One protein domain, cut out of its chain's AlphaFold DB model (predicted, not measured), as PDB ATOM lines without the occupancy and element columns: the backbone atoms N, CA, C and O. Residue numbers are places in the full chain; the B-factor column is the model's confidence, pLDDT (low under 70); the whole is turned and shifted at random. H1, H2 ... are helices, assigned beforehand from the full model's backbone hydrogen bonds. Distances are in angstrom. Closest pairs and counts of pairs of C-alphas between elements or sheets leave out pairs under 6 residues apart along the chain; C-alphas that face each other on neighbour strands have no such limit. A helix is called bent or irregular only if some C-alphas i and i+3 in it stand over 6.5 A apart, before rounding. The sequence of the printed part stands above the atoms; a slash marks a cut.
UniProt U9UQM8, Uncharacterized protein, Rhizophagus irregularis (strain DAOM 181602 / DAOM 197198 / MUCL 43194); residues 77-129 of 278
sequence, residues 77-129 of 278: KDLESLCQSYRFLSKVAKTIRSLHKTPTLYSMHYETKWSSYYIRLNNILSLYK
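AT A GLANCE: This is residues 77 to 129 of the 278 residues of an uncharacterized protein of Rhizophagus irregularis (strain DAOM 181602 / DAOM 197198 / MUCL 43194) (UniProt U9UQM8). This is a long, loosely formed helical hairpin: helix H1 runs along the rod, the chain turns round at one end, and helix H2 folds back beside it, the two crossing slantwise near their middles. Residues 100 to 109, around the turn, stick out at that end. The printed part has 53 residues with two named helices, H1 then H2, and no named strand; the class is all helix. The whole is loose, with a radius of gyration of the C-alphas of 12.8 A and spans of 40 by 17 by 16 A.

IN THESE COORDINATES: Find C-alpha 77 at (49.326, 43.194, 59.794); from there H1, residues 77 to 101, runs 36.5 A to C-alpha 101 at (27.194, 31.460, 33.270). Then look for H2, residues 108 to 128, which runs 30.9 A and ends at C-alpha 128 at (43.384, 29.851, 59.124). Neither helix is bent.

HOW THE PARTS SIT: Start from H1 and look at Ser 85: its C-alpha is 6.8 A from that of Ile 124 in H2, the closest pair of the two helices. H1 and H2 only just touch, with 3 pairs of C-alphas within 8 A, H1 with residues 85 to 92 alone and H2 with residues 117 to 124 alone. They run opposite ways at a steep tilt of 37 degrees, only just past shallow, and form a helical hairpin. Their centres are 11.0 A apart. In the backbone of H1 every O i to N i+4 pair is within hydrogen-bond range; in H2 it is 15 of 17.

THE WHOLE: Look from Lys 77 to Thr 104 for the two C-alphas farthest apart, at 40.3 A. The printed part has no cut, and the link from H1 to H2, 6 residues, is short. Residues 100 to 109 stand free; without them the body spans 32 by 16 by 14 A. The mean pLDDT of the printed part is 77.2, and in the B-factor column you find values under 70 at residues 78 to 79, 105 to 111 and 129.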
ATOM      1  N   LYS A  77      48.857  43.907  60.997       71.94
ATOM      2  CA  LYS A  77      49.326  43.194  59.794       71.94
ATOM      3  C   LYS A  77      48.459  41.967  59.496       71.94
ATOM      4  O   LYS A  77      48.159  41.674  58.340       71.94
ATOM      5  N   ASP A  78      47.958  41.328  60.545       66.69
ATOM      6  CA  ASP A  78      47.097  40.154  60.447       66.69
ATOM      7  C   ASP A  78      45.704  40.492  59.895       66.69
ATOM      8  O   ASP A  78      45.158  39.751  59.077       66.69
ATOM      9  N   LEU A  79      45.146  41.658  60.248       69.38
ATOM     10  CA  LEU A  79      43.880  42.146  59.687       69.38
ATOM     11  C   LEU A  79      44.039  42.537  58.213       69.38
ATOM     12  O   LEU A  79      43.111  42.400  57.408       69.38
ATOM     13  N   GLU A  80      45.204  43.060  57.839       76.38
ATOM     14  CA  GLU A  80      45.523  43.328  56.442       76.38
ATOM     15  C   GLU A  80      45.607  42.030  55.634       76.38
ATOM     16  O   GLU A  80      44.928  41.914  54.609       76.38
ATOM     17  N   SER A  81      46.334  41.037  56.147       80.12
ATOM     18  CA  SER A  81      46.429  39.689  55.577       80.12
ATOM     19  C   SER A  81      45.050  39.031  55.418       80.12
ATOM     20  O   SER A  81      44.706  38.532  54.342       80.12
ATOM     21  N   LEU A  82      44.186  39.137  56.435       76.81
ATOM     22  CA  LEU A  82      42.807  38.641  56.387       76.81
ATOM     23  C   LEU A  82      41.977  39.324  55.294       76.81
ATOM     24  O   LEU A  82      41.301  38.661  54.503       76.81
ATOM     25  N   CYS A  83      42.059  40.651  55.192       76.38
ATOM     26  CA  CYS A  83      41.356  41.399  54.150       76.38
ATOM     27  C   CYS A  83      41.829  41.013  52.743       76.38
ATOM     28  O   CYS A  83      41.016  40.914  51.821       76.38
ATOM     29  N   GLN A  84      43.133  40.802  52.558       83.62
ATOM     30  CA  GLN A  84      43.691  40.360  51.281       83.62
ATOM     31  C   GLN A  84      43.208  38.947  50.919       83.62
ATOM     32  O   GLN A  84      42.800  38.722  49.775       83.62
ATOM     33  N   SER A  85      43.176  38.031  51.890       83.12
ATOM     34  CA  SER A  85      42.634  36.676  51.733       83.12
ATOM     35  C   SER A  85      41.160  36.703  51.317       83.12
ATOM     36  O   SER A  85      40.786  36.085  50.321       83.12
ATOM     37  N   TYR A  86      40.330  37.513  51.980       80.88
ATOM     38  CA  TYR A  86      38.914  37.663  51.629       80.88
ATOM     39  C   TYR A  86      38.694  38.246  50.222       80.88
ATOM     40  O   TYR A  86      37.870  37.746  49.449       80.88
ATOM     41  N   ARG A  87      39.437  39.301  49.854       82.19
ATOM     42  CA  ARG A  87      39.358  39.897  48.506       82.19
ATOM     43  C   ARG A  87      39.714  38.876  47.431       82.19
ATOM     44  O   ARG A  87      39.071  38.836  46.381       82.19
ATOM     45  N   PHE A  88      40.716  38.043  47.700       87.69
ATOM     46  CA  PHE A  88      41.095  36.954  46.817       87.69
ATOM     47  C   PHE A  88      39.977  35.905  46.692       87.69
ATOM     48  O   PHE A  88      39.569  35.613  45.569       87.69
ATOM     49  N   LEU A  89      39.403  35.428  47.802       81.44
ATOM     50  CA  LEU A  89      38.269  34.489  47.790       81.44
ATOM     51  C   LEU A  89      37.072  35.035  47.000       81.44
ATOM     52  O   LEU A  89      36.502  34.342  46.157       81.44
ATOM     53  N   SER A  90      36.743  36.314  47.191       79.25
ATOM     54  CA  SER A  90      35.681  36.993  46.439       79.25
ATOM     55  C   SER A  90      35.953  37.007  44.932       79.25
ATOM     56  O   SER A  90      35.038  36.833  44.126       79.25
ATOM     57  N   LYS A  91      37.214  37.199  44.524       84.81
ATOM     58  CA  LYS A  91      37.624  37.150  43.114       84.81
ATOM     59  C   LYS A  91      37.485  35.741  42.535       84.81
ATOM     60  O   LYS A  91      36.992  35.599  41.414       84.81
ATOM     61  N   VAL A  92      37.868  34.712  43.292       80.62
ATOM     62  CA  VAL A  92      37.689  33.306  42.894       80.62
ATOM     63  C   VAL A  92      36.203  32.998  42.708       80.62
ATOM     64  O   VAL A  92      35.808  32.563  41.632       80.62
ATOM     65  N   ALA A  93      35.356  33.333  43.686       79.19
ATOM     66  CA  ALA A  93      33.912  33.106  43.616       79.19
ATOM     67  C   ALA A  93      33.249  33.811  42.418       79.19
ATOM     68  O   ALA A  93      32.410  33.225  41.733       79.19
ATOM     69  N   LYS A  94      33.651  35.054  42.116       81.19
ATOM     70  CA  LYS A  94      33.203  35.767  40.906       81.19
ATOM     71  C   LYS A  94      33.616  35.040  39.628       81.19
ATOM     72  O   LYS A  94      32.824  34.962  38.694       81.19
ATOM     73  N   THR A  95      34.829  34.492  39.598       78.00
ATOM     74  CA  THR A  95      35.345  33.745  38.444       78.00
ATOM     75  C   THR A  95      34.568  32.441  38.238       78.00
ATOM     76  O   THR A  95      34.134  32.184  37.120       78.00
ATOM     77  N   ILE A  96      34.298  31.681  39.310       79.38
ATOM     78  CA  ILE A  96      33.437  30.478  39.277       79.38
ATOM     79  C   ILE A  96      32.057  30.832  38.725       79.38
ATOM     80  O   ILE A  96      31.581  30.206  37.783       79.38
ATOM     81  N   ARG A  97      31.432  31.879  39.275       79.69
ATOM     82  CA  ARG A  97      30.100  32.328  38.852       79.69
ATOM     83  C   ARG A  97      30.071  32.732  37.378       79.69
ATOM     84  O   ARG A  97      29.096  32.451  36.692       79.69
ATOM     85  N   SER A  98      31.125  33.389  36.893       75.25
ATOM     86  CA  SER A  98      31.251  33.753  35.480       75.25
ATOM     87  C   SER A  98      31.369  32.520  34.586       75.25
ATOM     88  O   SER A  98      30.692  32.453  33.569       75.25
ATOM     89  N   LEU A  99      32.189  31.540  34.968       73.25
ATOM     90  CA  LEU A  99      32.360  30.302  34.200       73.25
ATOM     91  C   LEU A  99      31.084  29.464  34.169       73.25
ATOM     92  O   LEU A  99      30.737  28.929  33.127       73.25
ATOM     93  N   HIS A 100      30.343  29.417  35.276       71.69
ATOM     94  CA  HIS A 100      29.044  28.753  35.314       71.69
ATOM     95  C   HIS A 100      28.029  29.408  34.361       71.69
ATOM     96  O   HIS A 100      27.200  28.724  33.772       71.69
ATOM     97  N   LYS A 101      28.076  30.738  34.203       80.00
ATOM     98  CA  LYS A 101      27.194  31.460  33.270       80.00
ATOM     99  C   LYS A 101      27.580  31.252  31.808       80.00
ATOM    100  O   LYS A 101      26.702  31.231  30.954       80.00
ATOM    101  N   THR A 102      28.869  31.116  31.516       77.62
ATOM    102  CA  THR A 102      29.378  30.923  30.151       77.62
ATOM    103  C   THR A 102      30.457  29.835  30.134       77.62
ATOM    104  O   THR A 102      31.650  30.163  30.122       77.62
ATOM    105  N   PRO A 103      30.069  28.544  30.133       71.25
ATOM    106  CA  PRO A 103      31.013  27.422  30.208       71.25
ATOM    107  C   PRO A 103      31.972  27.346  29.014       71.25
ATOM    108  O   PRO A 103      33.108  26.902  29.145       71.25
ATOM    109  N   THR A 104      31.542  27.850  27.856       70.75
ATOM    110  CA  THR A 104      32.316  27.884  26.605       70.75
ATOM    111  C   THR A 104      33.528  28.818  26.650       70.75
ATOM    112  O   THR A 104      34.387  28.743  25.778       70.75
ATOM    113  N   LEU A 105      33.636  29.675  27.673       66.12
ATOM    114  CA  LEU A 105      34.781  30.566  27.875       66.12
ATOM    115  C   LEU A 105      35.985  29.862  28.530       66.12
ATOM    116  O   LEU A 105      37.002  30.506  28.793       66.12
ATOM    117  N   TYR A 106      35.876  28.562  28.827       66.38
ATOM    118  CA  TYR A 106      36.949  27.773  29.428       66.38
ATOM    119  C   TYR A 106      38.094  27.551  28.422       66.38
ATOM    120  O   TYR A 106      38.128  26.594  27.657       66.38
ATOM    121  N   SER A 107      39.024  28.503  28.402       66.69
ATOM    122  CA  SER A 107      40.264  28.489  27.617       66.69
ATOM    123  C   SER A 107      41.439  27.926  28.431       66.69
ATOM    124  O   SER A 107      41.432  27.994  29.657       66.69
ATOM    125  N   MET A 108      42.511  27.491  27.761       59.72
ATOM    126  CA  MET A 108      43.808  27.118  28.358       59.72
ATOM    127  C   MET A 108      44.371  28.189  29.324       59.72
ATOM    128  O   MET A 108      45.052  27.875  30.301       59.72
ATOM    129  N   HIS A 109      44.031  29.470  29.119       58.56
ATOM    130  CA  HIS A 109      44.383  30.561  30.041       58.56
ATOM    131  C   HIS A 109      43.730  30.421  31.434       58.56
ATOM    132  O   HIS A 109      44.248  30.943  32.423       58.56
ATOM    133  N   TYR A 110      42.605  29.710  31.544       65.88
ATOM    134  CA  TYR A 110      41.961  29.433  32.824       65.88
ATOM    135  C   TYR A 110      42.685  28.345  33.613       65.88
ATOM    136  O   TYR A 110      42.744  28.473  34.829       65.88
ATOM    137  N   GLU A 111      43.302  27.343  32.981       67.12
ATOM    138  CA  GLU A 111      44.004  26.267  33.703       67.12
ATOM    139  C   GLU A 111      45.200  26.783  34.509       67.12
ATOM    140  O   GLU A 111      45.310  26.534  35.709       67.12
ATOM    141  N   THR A 112      46.059  27.594  33.889       73.81
ATOM    142  CA  THR A 112      47.213  28.204  34.576       73.81
ATOM    143  C   THR A 112      46.776  29.134  35.714       73.81
ATOM    144  O   THR A 112      47.375  29.160  36.795       73.81
ATOM    145  N   LYS A 113      45.668  29.853  35.516       79.19
ATOM    146  CA  LYS A 113      45.045  30.710  36.528       79.19
ATOM    147  C   LYS A 113      44.452  29.893  37.678       79.19
ATOM    148  O   LYS A 113      44.637  30.275  38.834       79.19
ATOM    149  N   TRP A 114      43.816  28.760  37.390       82.12
ATOM    150  CA  TRP A 114      43.266  27.834  38.380       82.12
ATOM    151  C   TRP A 114      44.345  27.199  39.247       82.12
ATOM    152  O   TRP A 114      44.190  27.194  40.467       82.12
ATOM    153  N   SER A 115      45.471  26.788  38.664       82.38
ATOM    154  CA  SER A 115      46.626  26.287  39.420       82.38
ATOM    155  C   SER A 115      47.148  27.329  40.414       82.38
ATOM    156  O   SER A 115      47.365  27.027  41.588       82.38
ATOM    157  N   SER A 116      47.257  28.597  39.991       85.62
ATOM    158  CA  SER A 116      47.648  29.692  40.891       85.62
ATOM    159  C   SER A 116      46.621  29.938  42.005       85.62
ATOM    160  O   SER A 116      46.985  30.245  43.144       85.62
ATOM    161  N   TYR A 117      45.328  29.783  41.694       87.75
ATOM    162  CA  TYR A 117      44.260  29.950  42.670       87.75
ATOM    163  C   TYR A 117      44.278  28.832  43.701       87.75
ATOM    164  O   TYR A 117      44.207  29.119  44.891       87.75
ATOM    165  N   TYR A 118      44.450  27.592  43.256       82.31
ATOM    166  CA  TYR A 118      44.530  26.412  44.106       82.31
ATOM    167  C   TYR A 118      45.665  26.513  45.134       82.31
ATOM    168  O   TYR A 118      45.427  26.354  46.329       82.31
ATOM    169  N   ILE A 119      46.878  26.881  44.702       85.62
ATOM    170  CA  ILE A 119      48.028  27.071  45.605       85.62
ATOM    171  C   ILE A 119      47.710  28.123  46.673       85.62
ATOM    172  O   ILE A 119      47.914  27.905  47.868       85.62
ATOM    173  N   ARG A 120      47.162  29.269  46.257       89.25
ATOM    174  CA  ARG A 120      46.846  30.360  47.184       89.25
ATOM    175  C   ARG A 120      45.699  30.011  48.135       89.25
ATOM    176  O   ARG A 120      45.746  30.418  49.292       89.25
ATOM    177  N   LEU A 121      44.703  29.252  47.679       85.31
ATOM    178  CA  LEU A 121      43.617  28.736  48.517       85.31
ATOM    179  C   LEU A 121      44.139  27.781  49.590       85.31
ATOM    180  O   LEU A 121      43.759  27.926  50.747       85.31
ATOM    181  N   ASN A 122      45.047  26.869  49.240       82.69
ATOM    182  CA  ASN A 122      45.656  25.954  50.208       82.69
ATOM    183  C   ASN A 122      46.491  26.692  51.255       82.69
ATOM    184  O   ASN A 122      46.424  26.362  52.438       82.69
ATOM    185  N   ASN A 123      47.216  27.735  50.848       84.38
ATOM    186  CA  ASN A 123      47.947  28.581  51.790       84.38
ATOM    187  C   ASN A 123      46.995  29.285  52.766       84.38
ATOM    188  O   ASN A 123      47.245  29.282  53.965       84.38
ATOM    189  N   ILE A 124      45.876  29.832  52.277       83.81
ATOM    190  CA  ILE A 124      44.837  30.440  53.124       83.81
ATOM    191  C   ILE A 124      44.236  29.395  54.072       83.81
ATOM    192  O   ILE A 124      44.139  29.643  55.271       83.81
ATOM    193  N   LEU A 125      43.873  28.217  53.561       79.00
ATOM    194  CA  LEU A 125      43.315  27.132  54.365       79.00
ATOM    195  C   LEU A 125      44.278  26.711  55.479       79.00
ATOM    196  O   LEU A 125      43.841  26.520  56.606       79.00
ATOM    197  N   SER A 126      45.574  26.614  55.176       80.12
ATOM    198  CA  SER A 126      46.629  26.314  56.148       80.12
ATOM    199  C   SER A 126      46.762  27.410  57.212       80.12
ATOM    200  O   SER A 126      46.757  27.107  58.404       80.12
ATOM    201  N   LEU A 127      46.796  28.682  56.792       77.56
ATOM    202  CA  LEU A 127      46.942  29.844  57.678       77.56
ATOM    203  C   LEU A 127      45.798  29.971  58.687       77.56
ATOM    204  O   LEU A 127      46.043  30.287  59.847       77.56
ATOM    205  N   TYR A 128      44.561  29.709  58.264       72.25
ATOM    206  CA  TYR A 128      43.384  29.851  59.124       72.25
ATOM    207  C   TYR A 128      42.881  28.523  59.705       72.25
ATOM    208  O   TYR A 128      41.882  28.508  60.423       72.25
ATOM    209  N   LYS A 129      43.583  27.406  59.457       68.00
ATOM    210  CA  LYS A 129      43.219  26.062  59.943       68.00
ATOM    211  C   LYS A 129      43.036  26.010  61.462       68.00
ATOM    212  O   LYS A 129      42.196  25.265  61.949       68.00
TER     213      LYS A 129